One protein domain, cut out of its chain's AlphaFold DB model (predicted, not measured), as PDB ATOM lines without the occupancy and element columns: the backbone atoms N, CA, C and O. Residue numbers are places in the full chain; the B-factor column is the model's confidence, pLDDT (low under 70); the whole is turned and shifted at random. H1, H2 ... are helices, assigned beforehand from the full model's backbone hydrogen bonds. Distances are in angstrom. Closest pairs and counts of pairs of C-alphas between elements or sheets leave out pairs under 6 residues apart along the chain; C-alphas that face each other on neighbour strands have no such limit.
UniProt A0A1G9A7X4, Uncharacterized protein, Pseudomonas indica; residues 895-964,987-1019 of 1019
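Overview. This is residues 895 to 964 and 987 to 1019 of the 1019 residues of an uncharacterized protein of Pseudomonas indica (UniProt A0A1G9A7X4). What does the model look like? A hairpin of two helices, H4 and H5, makes the middle, with the short helices H1, H2 and H3 packed on one side of it and the long helix H6 running along the other side. H4, H5 and H6 form an up-and-down bundle, each running against the one before it, and residues 1012 to 1019, of which 1012 to 1018 belong to H6, stick out. What is it made of, and how large is it? The printed part has 103 residues with six named helices, H1 to H6 in chain order, and no named strand; its class is all helix. It is compact, with a radius of gyration of the C-alphas of 14.2 A, and its spans are 49 by 27 by 22 A.

Arrangement. How do the first helices stand? H1, residues 896 to 902, touches H3, residues 913 to 923, at a steep tilt of 55 degrees, opposite ways; the closest C-alphas, of Gly 897 and Leu 923, are 4.8 A apart. Which helices do they touch next? H1 touches H4, residues 929 to 941, at a shallow tilt of 3 degrees, the same way, with the C-alphas of Arg 901 and Met 939 closest at 7.0 A. H5, residues 945 to 961, is the hub: with residues 945 to 947 alone it touches H2, residues 905 to 910, about perpendicular at 78 degrees, closest at the C-alphas of Ala 909 and Cys 946, 6.0 A. With residues 950 to 954 alone H5 only just touches H3, with 3 pairs of C-alphas within 8 A, the closest being Val 920 and Cys 951 at 6.6 A. How is the bundle put together? H4 and H5 are a helical hairpin at a shallow tilt of 25 degrees, with the C-alphas of Ile 936 and Ala 948 closest at 5.3 A. H6, residues 987 to 1018, touches H4 with residues 996 to 1004 alone, closest at the C-alphas of Leu 940 and Leu 1004, 6.5 A, and H5 with residues 997 to 1008 alone, closest at those of Phe 945 and Leu 1004, 7.0 A. What do the backbones show? In H2, H3, H4, H5 and H6 every O i to N i+4 pair is within hydrogen-bond range; in H1 1 of 3 is, beside 3 of 4 O i to N i+3 pairs.

Along the chain. Where does the first helix begin? C-alpha 896 of H1 is at (44.728, -7.400, 44.409). How long are the helices? From first to last C-alpha H1 measures 10.8 A, H2 8.6 A, H3 15.1 A, H4 18.4 A, H5 24.4 A and H6 46.7 A; C-alpha 1018, where H6 ends, is at (23.936, 22.397, 52.131).

Size, cuts and confidence. Is the chain cut? Residues 965 to 986 are not printed, and C-alphas 964 and 987 are 7.8 A apart across the cut. Are any links long, and where is confidence low? The links H1 to H2, H2 to H3, H3 to H4 and H4 to H5 are tight. The pLDDT is under 70 at residue 895 and residues 962 to 964, 987 to 989 and 1017 to 1019.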
ATOM      1  N   ARG A 895      46.376  -9.064  48.166       64.31
ATOM      2  CA  ARG A 895      45.908  -7.664  48.068       64.31
ATOM      3  C   ARG A 895      45.423  -7.129  46.718       64.31
ATOM      4  O   ARG A 895      45.213  -5.922  46.607       64.31
ATOM      5  N   ILE A 896      45.234  -7.940  45.684       76.00
ATOM      6  CA  ILE A 896      44.728  -7.400  44.409       76.00
ATOM      7  C   ILE A 896      43.437  -6.558  44.619       76.00
ATOM      8  O   ILE A 896      43.239  -5.550  43.946       76.00
ATOM      9  N   GLY A 897      42.626  -6.888  45.634       77.19
ATOM     10  CA  GLY A 897      41.476  -6.082  46.062       77.19
ATOM     11  C   GLY A 897      41.785  -4.741  46.747       77.19
ATOM     12  O   GLY A 897      40.973  -3.825  46.640       77.19
ATOM     13  N   ASP A 898      42.939  -4.566  47.393       80.06
ATOM     14  CA  ASP A 898      43.312  -3.299  48.045       80.06
ATOM     15  C   ASP A 898      43.567  -2.199  47.018       80.06
ATOM     16  O   ASP A 898      43.215  -1.043  47.251       80.06
ATOM     17  N   TYR A 899      44.107  -2.549  45.847       86.69
ATOM     18  CA  TYR A 899      44.286  -1.575  44.773       86.69
ATOM     19  C   TYR A 899      42.960  -0.932  44.365       86.69
ATOM     20  O   TYR A 899      42.936   0.254  44.052       86.69
ATOM     21  N   LEU A 900      41.843  -1.667  44.447       88.31
ATOM     22  CA  LEU A 900      40.514  -1.116  44.181       88.31
ATOM     23  C   LEU A 900      40.102  -0.059  45.218       88.31
ATOM     24  O   LEU A 900      39.366   0.870  44.884       88.31
ATOM     25  N   ARG A 901      40.598  -0.144  46.458       85.25
ATOM     26  CA  ARG A 901      40.391   0.899  47.476       85.25
ATOM     27  C   ARG A 901      41.163   2.174  47.144       85.25
ATOM     28  O   ARG A 901      40.631   3.259  47.363       85.25
ATOM     29  N   PHE A 902      42.362   2.047  46.569       84.56
ATOM     30  CA  PHE A 902      43.202   3.186  46.176       84.56
ATOM     31  C   PHE A 902      42.707   3.933  44.930       84.56
ATOM     32  O   PHE A 902      43.098   5.082  44.727       84.56
ATOM     33  N   VAL A 903      41.848   3.318  44.111       90.75
ATOM     34  CA  VAL A 903      41.177   4.006  42.994       90.75
ATOM     35  C   VAL A 903      40.202   5.052  43.560       90.75
ATOM     36  O   VAL A 903      39.304   4.659  44.305       90.75
ATOM     37  N   PRO A 904      40.307   6.352  43.226       92.25
ATOM     38  CA  PRO A 904      39.302   7.341  43.628       92.25
ATOM     39  C   PRO A 904      37.903   6.958  43.116       92.25
ATOM     40  O   PRO A 904      37.772   6.468  41.990       92.25
ATOM     41  N   ASP A 905      36.859   7.144  43.930       92.25
ATOM     42  CA  ASP A 905      35.495   6.734  43.546       92.25
ATOM     43  C   ASP A 905      34.997   7.548  42.341       92.25
ATOM     44  O   ASP A 905      34.335   7.006  41.457       92.25
ATOM     45  N   GLU A 906      35.414   8.812  42.241       92.00
ATOM     46  CA  GLU A 906      35.132   9.709  41.119       92.00
ATOM     47  C   GLU A 906      35.787   9.216  39.826       92.00
ATOM     48  O   GLU A 906      35.125   9.131  38.791       92.00
ATOM     49  N   THR A 907      37.063   8.823  39.896       92.12
ATOM     50  CA  THR A 907      37.810   8.256  38.763       92.12
ATOM     51  C   THR A 907      37.161   6.962  38.275       92.12
ATOM     52  O   THR A 907      36.998   6.754  37.072       92.12
ATOM     53  N   PHE A 908      36.735   6.095  39.200       94.44
ATOM     54  CA  PHE A 908      36.010   4.877  38.851       94.44
ATOM     55  C   PHE A 908      34.661   5.195  38.191       94.44
ATOM     56  O   PHE A 908      34.347   4.635  37.141       94.44
ATOM     57  N   ALA A 909      33.886   6.123  38.759       92.88
ATOM     58  CA  ALA A 909      32.576   6.519  38.248       92.88
ATOM     59  C   ALA A 909      32.643   7.170  36.856       92.88
ATOM     60  O   ALA A 909      31.771   6.917  36.023       92.88
ATOM     61  N   ALA A 910      33.680   7.969  36.590       90.00
ATOM     62  CA  ALA A 910      33.899   8.634  35.307       90.00
ATOM     63  C   ALA A 910      34.393   7.682  34.202       90.00
ATOM     64  O   ALA A 910      34.253   7.986  33.014       90.00
ATOM     65  N   ALA A 911      34.961   6.527  34.565       93.19
ATOM     66  CA  ALA A 911      35.498   5.582  33.596       93.19
ATOM     67  C   ALA A 911      34.403   4.912  32.740       93.19
ATOM     68  O   ALA A 911      33.298   4.655  33.219       93.19
ATOM     69  N   PRO A 912      34.695   4.543  31.476       95.50
ATOM     70  CA  PRO A 912      33.766   3.768  30.663       95.50
ATOM     71  C   PRO A 912      33.379   2.453  31.347       95.50
ATOM     72  O   PRO A 912      34.230   1.769  31.918       95.50
ATOM     73  N   ARG A 913      32.117   2.033  31.205       93.06
ATOM     74  CA  ARG A 913      31.587   0.810  31.837       93.06
ATOM     75  C   ARG A 913      32.444  -0.438  31.588       93.06
ATOM     76  O   ARG A 913      32.634  -1.233  32.497       93.06
ATOM     77  N   ALA A 914      33.006  -0.590  30.387       93.56
ATOM     78  CA  ALA A 914      33.897  -1.709  30.070       93.56
ATOM     79  C   ALA A 914      35.172  -1.723  30.938       93.56
ATOM     80  O   ALA A 914      35.628  -2.790  31.339       93.56
ATOM     81  N   VAL A 915      35.723  -0.547  31.261       93.62
ATOM     82  CA  VAL A 915      36.905  -0.398  32.126       93.62
ATOM     83  C   VAL A 915      36.532  -0.644  33.587       93.62
ATOM     84  O   VAL A 915      37.266  -1.339  34.285       93.62
ATOM     85  N   GLN A 916      35.371  -0.154  34.038       94.06
ATOM     86  CA  GLN A 916      34.844  -0.458  35.376       94.06
ATOM     87  C   GLN A 916      34.665  -1.970  35.572       94.06
ATOM     88  O   GLN A 916      35.142  -2.533  36.556       94.06
ATOM     89  N   GLU A 917      34.025  -2.647  34.613       92.56
ATOM     90  CA  GLU A 917      33.813  -4.097  34.648       92.56
ATOM     91  C   GLU A 917      35.141  -4.862  34.625       92.56
ATOM     92  O   GLU A 917      35.308  -5.811  35.391       92.56
ATOM     93  N   GLN A 918      36.110  -4.426  33.814       92.19
ATOM     94  CA  GLN A 918      37.451  -5.010  33.785       92.19
ATOM     95  C   GLN A 918      38.184  -4.839  35.125       92.19
ATOM     96  O   GLN A 918      38.790  -5.795  35.611       92.19
ATOM     97  N   ALA A 919      38.113  -3.658  35.742       92.62
ATOM     98  CA  ALA A 919      38.724  -3.391  37.041       92.62
ATOM     99  C   ALA A 919      38.085  -4.236  38.152       92.62
ATOM    100  O   ALA A 919      38.801  -4.845  38.941       92.62
ATOM    101  N   VAL A 920      36.754  -4.352  38.186       93.56
ATOM    102  CA  VAL A 920      36.055  -5.228  39.144       93.56
ATOM    103  C   VAL A 920      36.415  -6.699  38.902       93.56
ATOM    104  O   VAL A 920      36.640  -7.448  39.852       93.56
ATOM    105  N   GLU A 921      36.527  -7.136  37.647       90.00
ATOM    106  CA  GLU A 921      36.915  -8.514  37.334       90.00
ATOM    107  C   GLU A 921      38.347  -8.826  37.791       90.00
ATOM    108  O   GLU A 921      38.591  -9.856  38.421       90.00
ATOM    109  N   ALA A 922      39.293  -7.927  37.520       87.75
ATOM    110  CA  ALA A 922      40.687  -8.114  37.899       87.75
ATOM    111  C   ALA A 922      40.884  -8.014  39.421       87.75
ATOM    112  O   ALA A 922      41.518  -8.887  40.023       87.75
ATOM    113  N   LEU A 923      40.324  -6.968  40.039       88.44
ATOM    114  CA  LEU A 923      40.649  -6.561  41.406       88.44
ATOM    115  C   LEU A 923      39.745  -7.204  42.471       88.44
ATOM    116  O   LEU A 923      40.206  -7.528  43.562       88.44
ATOM    117  N   PHE A 924      38.469  -7.446  42.163       88.31
ATOM    118  CA  PHE A 924      37.479  -7.901  43.146       88.31
ATOM    119  C   PHE A 924      37.085  -9.374  42.971       88.31
ATOM    120  O   PHE A 924      37.072 -10.144  43.933       88.31
ATOM    121  N   VAL A 925      36.799  -9.806  41.740       84.69
ATOM    122  CA  VAL A 925      36.313 -11.172  41.461       84.69
ATOM    123  C   VAL A 925      37.361 -12.251  41.744       84.69
ATOM    124  O   VAL A 925      37.014 -13.402  41.991       84.69
ATOM    125  N   SER A 926      38.643 -11.916  41.758       73.81
ATOM    126  CA  SER A 926      39.705 -12.865  42.103       73.81
ATOM    127  C   SER A 926      39.753 -13.225  43.600       73.81
ATOM    128  O   SER A 926      40.362 -14.230  43.959       73.81
ATOM    129  N   GLN A 927      39.092 -12.452  44.473       76.31
ATOM    130  CA  GLN A 927      39.149 -12.612  45.933       76.31
ATOM    131  C   GLN A 927      38.161 -13.668  46.461       76.31
ATOM    132  O   GLN A 927      37.205 -14.031  45.768       76.31
ATOM    133  N   ASP A 928      38.346 -14.145  47.697       74.50
ATOM    134  CA  ASP A 928      37.362 -15.000  48.370       74.50
ATOM    135  C   ASP A 928      36.121 -14.233  48.832       74.50
ATOM    136  O   ASP A 928      36.131 -13.015  48.983       74.50
ATOM    137  N   ASN A 929      35.040 -14.969  49.086       78.56
ATOM    138  CA  ASN A 929      33.756 -14.401  49.478       78.56
ATOM    139  C   ASN A 929      33.835 -13.494  50.718       78.56
ATOM    140  O   ASN A 929      33.160 -12.469  50.748       78.56
ATOM    141  N   GLN A 930      34.642 -13.838  51.728       74.75
ATOM    142  CA  GLN A 930      34.744 -13.017  52.937       74.75
ATOM    143  C   GLN A 930      35.568 -11.759  52.685       74.75
ATOM    144  O   GLN A 930      35.138 -10.677  53.080       74.75
ATOM    145  N   THR A 931      36.695 -11.869  51.978       75.81
ATOM    146  CA  THR A 931      37.465 -10.693  51.555       75.81
ATOM    147  C   THR A 931      36.627  -9.766  50.677       75.81
ATOM    148  O   THR A 931      36.660  -8.559  50.879       75.81
ATOM    149  N   ARG A 932      35.795 -10.294  49.770       84.62
ATOM    150  CA  ARG A 932      34.862  -9.483  48.965       84.62
ATOM    151  C   ARG A 932      33.848  -8.727  49.814       84.62
ATOM    152  O   ARG A 932      33.679  -7.528  49.619       84.62
ATOM    153  N   LEU A 933      33.184  -9.409  50.748       83.31
ATOM    154  CA  LEU A 933      32.238  -8.763  51.663       83.31
ATOM    155  C   LEU A 933      32.925  -7.672  52.477       83.31
ATOM    156  O   LEU A 933      32.377  -6.588  52.639       83.31
ATOM    157  N   HIS A 934      34.132  -7.941  52.963       80.00
ATOM    158  CA  HIS A 934      34.883  -6.959  53.721       80.00
ATOM    159  C   HIS A 934      35.291  -5.752  52.865       80.00
ATOM    160  O   HIS A 934      35.119  -4.622  53.303       80.00
ATOM    161  N   LEU A 935      35.772  -5.966  51.636       84.38
ATOM    162  CA  LEU A 935      36.091  -4.877  50.709       84.38
ATOM    163  C   LEU A 935      34.864  -4.004  50.433       84.38
ATOM    164  O   LEU A 935      34.982  -2.785  50.463       84.38
ATOM    165  N   ILE A 936      33.690  -4.613  50.226       89.25
ATOM    166  CA  ILE A 936      32.432  -3.869  50.087       89.25
ATOM    167  C   ILE A 936      32.155  -3.055  51.352       89.25
ATOM    168  O   ILE A 936      31.889  -1.865  51.242       89.25
ATOM    169  N   GLN A 937      32.237  -3.664  52.539       86.19
ATOM    170  CA  GLN A 937      31.985  -2.962  53.800       86.19
ATOM    171  C   GLN A 937      32.927  -1.768  53.974       86.19
ATOM    172  O   GLN A 937      32.463  -0.664  54.223       86.19
ATOM    173  N   SER A 938      34.225  -1.970  53.760       84.31
ATOM    174  CA  SER A 938      35.214  -0.900  53.851       84.31
ATOM    175  C   SER A 938      34.944   0.220  52.847       84.31
ATOM    176  O   SER A 938      35.095   1.380  53.200       84.31
ATOM    177  N   MET A 939      34.515  -0.091  51.618       89.12
ATOM    178  CA  MET A 939      34.122   0.938  50.649       89.12
ATOM    179  C   MET A 939      32.884   1.714  51.105       89.12
ATOM    180  O   MET A 939      32.798   2.909  50.848       89.12
ATOM    181  N   LEU A 940      31.926   1.064  51.771       87.38
ATOM    182  CA  LEU A 940      30.761   1.746  52.346       87.38
ATOM    183  C   LEU A 940      31.163   2.671  53.497       87.38
ATOM    184  O   LEU A 940      30.691   3.805  53.543       87.38
ATOM    185  N   ASP A 941      32.049   2.203  54.377       85.75
ATOM    186  CA  ASP A 941      32.571   2.974  55.510       85.75
ATOM    187  C   ASP A 941      33.384   4.193  55.026       85.75
ATOM    188  O   ASP A 941      33.245   5.287  55.572       85.75
ATOM    189  N   ASP A 942      34.150   4.032  53.938       86.00
ATOM    190  CA  ASP A 942      34.944   5.081  53.280       86.00
ATOM    191  C   ASP A 942      34.104   5.974  52.325       86.00
ATOM    192  O   ASP A 942      34.660   6.793  51.591       86.00
ATOM    193  N   ALA A 943      32.771   5.818  52.295       88.50
ATOM    194  CA  ALA A 943      31.831   6.537  51.416       88.50
ATOM    195  C   ALA A 943      32.106   6.413  49.894       88.50
ATOM    196  O   ALA A 943      31.748   7.283  49.101       88.50
ATOM    197  N   GLN A 944      32.703   5.302  49.460       90.44
ATOM    198  CA  GLN A 944      33.032   4.982  48.064       90.44
ATOM    199  C   GLN A 944      31.878   4.227  47.378       90.44
ATOM    200  O   GLN A 944      31.949   3.027  47.081       90.44
ATOM    201  N   PHE A 945      30.756   4.922  47.186       91.19
ATOM    202  CA  PHE A 945      29.482   4.301  46.820       91.19
ATOM    203  C   PHE A 945      29.442   3.718  45.402       91.19
ATOM    204  O   PHE A 945      28.760   2.709  45.192       91.19
ATOM    205  N   CYS A 946      30.141   4.313  44.429       91.38
ATOM    206  CA  CYS A 946      30.105   3.838  43.043       91.38
ATOM    207  C   CYS A 946      30.805   2.482  42.916       91.38
ATOM    208  O   CYS A 946      30.238   1.532  42.365       91.38
ATOM    209  N   LYS A 947      32.003   2.361  43.501       93.88
ATOM    210  CA  LYS A 947      32.738   1.093  43.581       93.88
ATOM    211  C   LYS A 947      31.977   0.040  44.384       93.88
ATOM    212  O   LYS A 947      31.855  -1.094  43.914       93.88
ATOM    213  N   ALA A 948      31.422   0.404  45.546       91.12
ATOM    214  CA  ALA A 948      30.646  -0.519  46.376       91.12
ATOM    215  C   ALA A 948      29.436  -1.085  45.615       91.12
ATOM    216  O   ALA A 948      29.214  -2.298  45.628       91.12
ATOM    217  N   SER A 949      28.695  -0.235  44.891       92.25
ATOM    218  CA  SER A 949      27.562  -0.666  44.064       92.25
ATOM    219  C   SER A 949      27.993  -1.637  42.963       92.25
ATOM    220  O   SER A 949      27.386  -2.695  42.817       92.25
ATOM    221  N   ALA A 950      29.059  -1.319  42.220       92.25
ATOM    222  CA  ALA A 950      29.551  -2.178  41.144       92.25
ATOM    223  C   ALA A 950      30.034  -3.548  41.661       92.25
ATOM    224  O   ALA A 950      29.770  -4.582  41.040       92.25
ATOM    225  N   CYS A 951      30.700  -3.571  42.819       92.44
ATOM    226  CA  CYS A 951      31.136  -4.807  43.471       92.44
ATOM    227  C   CYS A 951      29.949  -5.645  43.962       92.44
ATOM    228  O   CYS A 951      29.928  -6.854  43.727       92.44
ATOM    229  N   LEU A 952      28.948  -5.015  44.591       91.12
ATOM    230  CA  LEU A 952      27.710  -5.672  45.026       91.12
ATOM    231  C   LEU A 952      26.965  -6.297  43.843       91.12
ATOM    232  O   LEU A 952      26.681  -7.493  43.873       91.12
ATOM    233  N   ASP A 953      26.737  -5.531  42.773       90.81
ATOM    234  CA  ASP A 953      26.045  -6.015  41.573       90.81
ATOM    235  C   ASP A 953      26.778  -7.213  40.956       90.81
ATOM    236  O   ASP A 953      26.162  -8.211  40.566       90.81
ATOM    237  N   ARG A 954      28.118  -7.157  40.890       91.25
ATOM    238  CA  ARG A 954      28.924  -8.268  40.374       91.25
ATOM    239  C   ARG A 954      28.855  -9.493  41.281       91.25
ATOM    240  O   ARG A 954      28.804 -10.616  40.774       91.25
ATOM    241  N   PHE A 955      28.869  -9.300  42.598       89.62
ATOM    242  CA  PHE A 955      28.831 -10.400  43.555       89.62
ATOM    243  C   PHE A 955      27.468 -11.107  43.539       89.62
ATOM    244  O   PHE A 955      27.428 -12.334  43.438       89.62
ATOM    245  N   GLU A 956      26.366 -10.354  43.519       86.94
ATOM    246  CA  GLU A 956      25.001 -10.882  43.381       86.94
ATOM    247  C   GLU A 956      24.859 -11.723  42.099       86.94
ATOM    248  O   GLU A 956      24.466 -12.891  42.158       86.94
ATOM    249  N   GLN A 957      25.307 -11.195  40.952       86.69
ATOM    250  CA  GLN A 957      25.280 -11.919  39.672       86.69
ATOM    251  C   GLN A 957      26.062 -13.240  39.705       86.69
ATOM    252  O   GLN A 957      25.661 -14.220  39.069       86.69
ATOM    253  N   GLN A 958      27.205 -13.284  40.393       83.50
ATOM    254  CA  GLN A 958      27.996 -14.510  40.515       83.50
ATOM    255  C   GLN A 958      27.355 -15.526  41.451       83.50
ATOM    256  O   GLN A 958      27.439 -16.726  41.185       83.50
ATOM    257  N   LEU A 959      26.719 -15.053  42.521       79.69
ATOM    258  CA  LEU A 959      26.010 -15.906  43.458       79.69
ATOM    259  C   LEU A 959      24.820 -16.592  42.781       79.69
ATOM    260  O   LEU A 959      24.679 -17.809  42.869       79.69
ATOM    261  N   ASP A 960      24.034 -15.834  42.016       77.81
ATOM    262  CA  ASP A 960      22.857 -16.349  41.312       77.81
ATOM    263  C   ASP A 960      23.220 -17.371  40.224       77.81
ATOM    264  O   ASP A 960      22.493 -18.339  40.010       77.81
ATOM    265  N   ARG A 961      24.388 -17.223  39.582       75.25
ATOM    266  CA  ARG A 961      24.927 -18.213  38.628       75.25
ATOM    267  C   ARG A 961      25.434 -19.496  39.292       75.25
ATOM    268  O   ARG A 961      25.556 -20.510  38.611       75.25
ATOM    269  N   ARG A 962      25.775 -19.446  40.584       64.00
ATOM    270  CA  ARG A 962      26.312 -20.572  41.370       64.00
ATOM    271  C   ARG A 962      25.263 -21.233  42.271       64.00
ATOM    272  O   ARG A 962      25.616 -22.144  43.018       64.00
ATOM    273  N   ALA A 963      24.003 -20.803  42.211       50.62
ATOM    274  CA  ALA A 963      22.931 -21.369  43.018       50.62
ATOM    275  C   ALA A 963      22.763 -22.879  42.734       50.62
ATOM    276  O   ALA A 963      22.673 -23.272  41.566       50.62
ATOM    277  N   PRO A 964      22.711 -23.742  43.767       45.16
ATOM    278  CA  PRO A 964      22.451 -25.161  43.561       45.16
ATOM    279  C   PRO A 964      21.046 -25.353  42.962       45.16
ATOM    280  O   PRO A 964      20.112 -24.648  43.361       45.16
ATOM    281  N   ALA A 987      23.987 -25.104  51.308       63.94
ATOM    282  CA  ALA A 987      22.791 -24.256  51.282       63.94
ATOM    283  C   ALA A 987      22.724 -23.247  52.452       63.94
ATOM    284  O   ALA A 987      22.172 -22.159  52.287       63.94
ATOM    285  N   ARG A 988      23.318 -23.570  53.613       65.94
ATOM    286  CA  ARG A 988      23.402 -22.657  54.766       65.94
ATOM    287  C   ARG A 988      24.389 -21.520  54.512       65.94
ATOM    288  O   ARG A 988      23.980 -20.373  54.572       65.94
ATOM    289  N   GLN A 989      25.617 -21.823  54.096       64.69
ATOM    290  CA  GLN A 989      26.627 -20.829  53.710       64.69
ATOM    291  C   GLN A 989      26.115 -19.900  52.603       64.69
ATOM    292  O   GLN A 989      26.377 -18.702  52.624       64.69
ATOM    293  N   HIS A 990      25.355 -20.439  51.644       72.94
ATOM    294  CA  HIS A 990      24.708 -19.640  50.606       72.94
ATOM    295  C   HIS A 990      23.637 -18.693  51.157       72.94
ATOM    296  O   HIS A 990      23.495 -17.571  50.669       72.94
ATOM    297  N   THR A 991      22.882 -19.134  52.160       74.81
ATOM    298  CA  THR A 991      21.859 -18.313  52.817       74.81
ATOM    299  C   THR A 991      22.507 -17.222  53.667       74.81
ATOM    300  O   THR A 991      22.199 -16.050  53.463       74.81
ATOM    301  N   ASP A 992      23.482 -17.575  54.509       75.94
ATOM    302  CA  ASP A 992      24.222 -16.636  55.363       75.94
ATOM    303  C   ASP A 992      24.902 -15.539  54.532       75.94
ATOM    304  O   ASP A 992      24.855 -14.355  54.871       75.94
ATOM    305  N   LEU A 993      25.495 -15.915  53.391       77.81
ATOM    306  CA  LEU A 993      26.139 -14.958  52.499       77.81
ATOM    307  C   LEU A 993      25.127 -14.024  51.815       77.81
ATOM    308  O   LEU A 993      25.399 -12.834  51.668       77.81
ATOM    309  N   ARG A 994      23.943 -14.528  51.432       81.12
ATOM    310  CA  ARG A 994      22.857 -13.677  50.913       81.12
ATOM    311  C   ARG A 994      22.355 -12.691  51.959       81.12
ATOM    312  O   ARG A 994      22.111 -11.538  51.619       81.12
ATOM    313  N   GLU A 995      22.214 -13.114  53.213       83.12
ATOM    314  CA  GLU A 995      21.812 -12.214  54.297       83.12
ATOM    315  C   GLU A 995      22.844 -11.107  54.532       83.12
ATOM    316  O   GLU A 995      22.475  -9.946  54.715       83.12
ATOM    317  N   GLN A 996      24.138 -11.438  54.487       82.69
ATOM    318  CA  GLN A 996      25.216 -10.452  54.610       82.69
ATOM    319  C   GLN A 996      25.223  -9.462  53.437       82.69
ATOM    320  O   GLN A 996      25.305  -8.256  53.667       82.69
ATOM    321  N   LEU A 997      25.048  -9.942  52.200       83.81
ATOM    322  CA  LEU A 997      24.919  -9.076  51.021       83.81
ATOM    323  C   LEU A 997      23.703  -8.152  51.112       83.81
ATOM    324  O   LEU A 997      23.813  -6.958  50.837       83.81
ATOM    325  N   LEU A 998      22.555  -8.671  51.561       85.62
ATOM    326  CA  LEU A 998      21.349  -7.868  51.745       85.62
ATOM    327  C   LEU A 998      21.568  -6.758  52.783       85.62
ATOM    328  O   LEU A 998      21.167  -5.620  52.546       85.62
ATOM    329  N   LYS A 999      22.241  -7.057  53.903       86.12
ATOM    330  CA  LYS A 999      22.605  -6.049  54.913       86.12
ATOM    331  C   LYS A 999      23.469  -4.937  54.314       86.12
ATOM    332  O   LYS A 999      23.176  -3.765  54.533       86.12
ATOM    333  N   GLN A1000      24.476  -5.287  53.517       86.19
ATOM    334  CA  GLN A1000      25.340  -4.305  52.851       86.19
ATOM    335  C   GLN A1000      24.587  -3.472  51.806       86.19
ATOM    336  O   GLN A1000      24.791  -2.264  51.714       86.19
ATOM    337  N   ARG A1001      23.659  -4.081  51.059       88.50
ATOM    338  CA  ARG A1001      22.798  -3.379  50.093       88.50
ATOM    339  C   ARG A1001      21.869  -2.369  50.771       88.50
ATOM    340  O   ARG A1001      21.688  -1.257  50.268       88.50
ATOM    341  N   LEU A1002      21.293  -2.744  51.913       86.00
ATOM    342  CA  LEU A1002      20.478  -1.845  52.729       86.00
ATOM    343  C   LEU A1002      21.320  -0.684  53.273       86.00
ATOM    344  O   LEU A1002      20.912   0.465  53.117       86.00
ATOM    345  N   ALA A1003      22.516  -0.968  53.799       84.81
ATOM    346  CA  ALA A1003      23.448   0.055  54.273       84.81
ATOM    347  C   ALA A1003      23.837   1.047  53.160       84.81
ATOM    348  O   ALA A1003      23.757   2.255  53.365       84.81
ATOM    349  N   LEU A1004      24.162   0.562  51.953       88.12
ATOM    350  CA  LEU A1004      24.435   1.417  50.791       88.12
ATOM    351  C   LEU A1004      23.252   2.342  50.472       88.12
ATOM    352  O   LEU A1004      23.439   3.537  50.252       88.12
ATOM    353  N   THR A1005      22.033   1.796  50.463       87.19
ATOM    354  CA  THR A1005      20.816   2.560  50.151       87.19
ATOM    355  C   THR A1005      20.559   3.649  51.195       87.19
ATOM    356  O   THR A1005      20.221   4.782  50.847       87.19
ATOM    357  N   GLU A1006      20.745   3.327  52.477       87.19
ATOM    358  CA  GLU A1006      20.599   4.270  53.585       87.19
ATOM    359  C   GLU A1006      21.643   5.392  53.512       87.19
ATOM    360  O   GLU A1006      21.277   6.571  53.543       87.19
ATOM    361  N   LEU A1007      22.919   5.049  53.315       85.75
ATOM    362  CA  LEU A1007      24.017   6.011  53.204       85.75
ATOM    363  C   LEU A1007      23.843   6.950  52.003       85.75
ATOM    364  O   LEU A1007      23.911   8.168  52.171       85.75
ATOM    365  N   GLN A1008      23.496   6.422  50.825       84.12
ATOM    366  CA  GLN A1008      23.190   7.242  49.645       84.12
ATOM    367  C   GLN A1008      21.987   8.168  49.880       84.12
ATOM    368  O   GLN A1008      21.957   9.301  49.389       84.12
ATOM    369  N   SER A1009      20.977   7.717  50.632       82.19
ATOM    370  CA  SER A1009      19.821   8.553  50.974       82.19
ATOM    371  C   SER A1009      20.197   9.702  51.920       82.19
ATOM    372  O   SER A1009      19.723  10.827  51.738       82.19
ATOM    373  N   ASN A1010      21.092   9.448  52.878       82.12
ATOM    374  CA  ASN A1010      21.602  10.443  53.818       82.12
ATOM    375  C   ASN A1010      22.527  11.452  53.133       82.12
ATOM    376  O   ASN A1010      22.416  12.649  53.393       82.12
ATOM    377  N   GLU A1011      23.367  11.007  52.201       81.75
ATOM    378  CA  GLU A1011      24.218  11.893  51.409       81.75
ATOM    379  C   GLU A1011      23.383  12.832  50.524       81.75
ATOM    380  O   GLU A1011      23.607  14.044  50.514       81.75
ATOM    381  N   ARG A1012      22.351  12.308  49.842       81.44
ATOM    382  CA  ARG A1012      21.413  13.129  49.055       81.44
ATOM    383  C   ARG A1012      20.690  14.160  49.915       81.44
ATOM    384  O   ARG A1012      20.522  15.295  49.478       81.44
ATOM    385  N   ARG A1013      20.276  13.781  51.130       78.88
ATOM    386  CA  ARG A1013      19.691  14.719  52.100       78.88
ATOM    387  C   ARG A1013      20.709  15.788  52.486       78.88
ATOM    388  O   ARG A1013      20.391  16.960  52.363       78.88
ATOM    389  N   SER A1014      21.922  15.408  52.883       74.44
ATOM    390  CA  SER A1014      22.992  16.342  53.263       74.44
ATOM    391  C   SER A1014      23.277  17.372  52.164       74.44
ATOM    392  O   SER A1014      23.214  18.572  52.426       74.44
ATOM    393  N   ARG A1015      23.453  16.920  50.910       76.00
ATOM    394  CA  ARG A1015      23.678  17.807  49.755       76.00
ATOM    395  C   ARG A1015      22.516  18.778  49.522       76.00
ATOM    396  O   ARG A1015      22.771  19.933  49.205       76.00
ATOM    397  N   PHE A1016      21.274  18.328  49.716       75.44
ATOM    398  CA  PHE A1016      20.069  19.159  49.596       75.44
ATOM    399  C   PHE A1016      19.941  20.215  50.709       75.44
ATOM    400  O   PHE A1016      19.356  21.262  50.475       75.44
ATOM    401  N   TRP A1017      20.469  19.957  51.912       68.44
ATOM    402  CA  TRP A1017      20.466  20.927  53.020       68.44
ATOM    403  C   TRP A1017      21.652  21.903  52.982       68.44
ATOM    404  O   TRP A1017      21.576  22.969  53.587       68.44
ATOM    405  N   SER A1018      22.750  21.542  52.309       56.50
ATOM    406  CA  SER A1018      23.936  22.397  52.131       56.50
ATOM    407  C   SER A1018      23.874  23.332  50.914       56.50
ATOM    408  O   SER A1018      24.704  24.235  50.809       56.50
ATOM    409  N   SER A1019      22.937  23.089  49.990       45.25
ATOM    410  CA  SER A1019      22.605  23.946  48.840       45.25
ATOM    411  C   SER A1019      21.451  24.878  49.172       45.25
ATOM    412  O   SER A1019      21.509  26.058  48.767       45.25
TER     413      SER A1019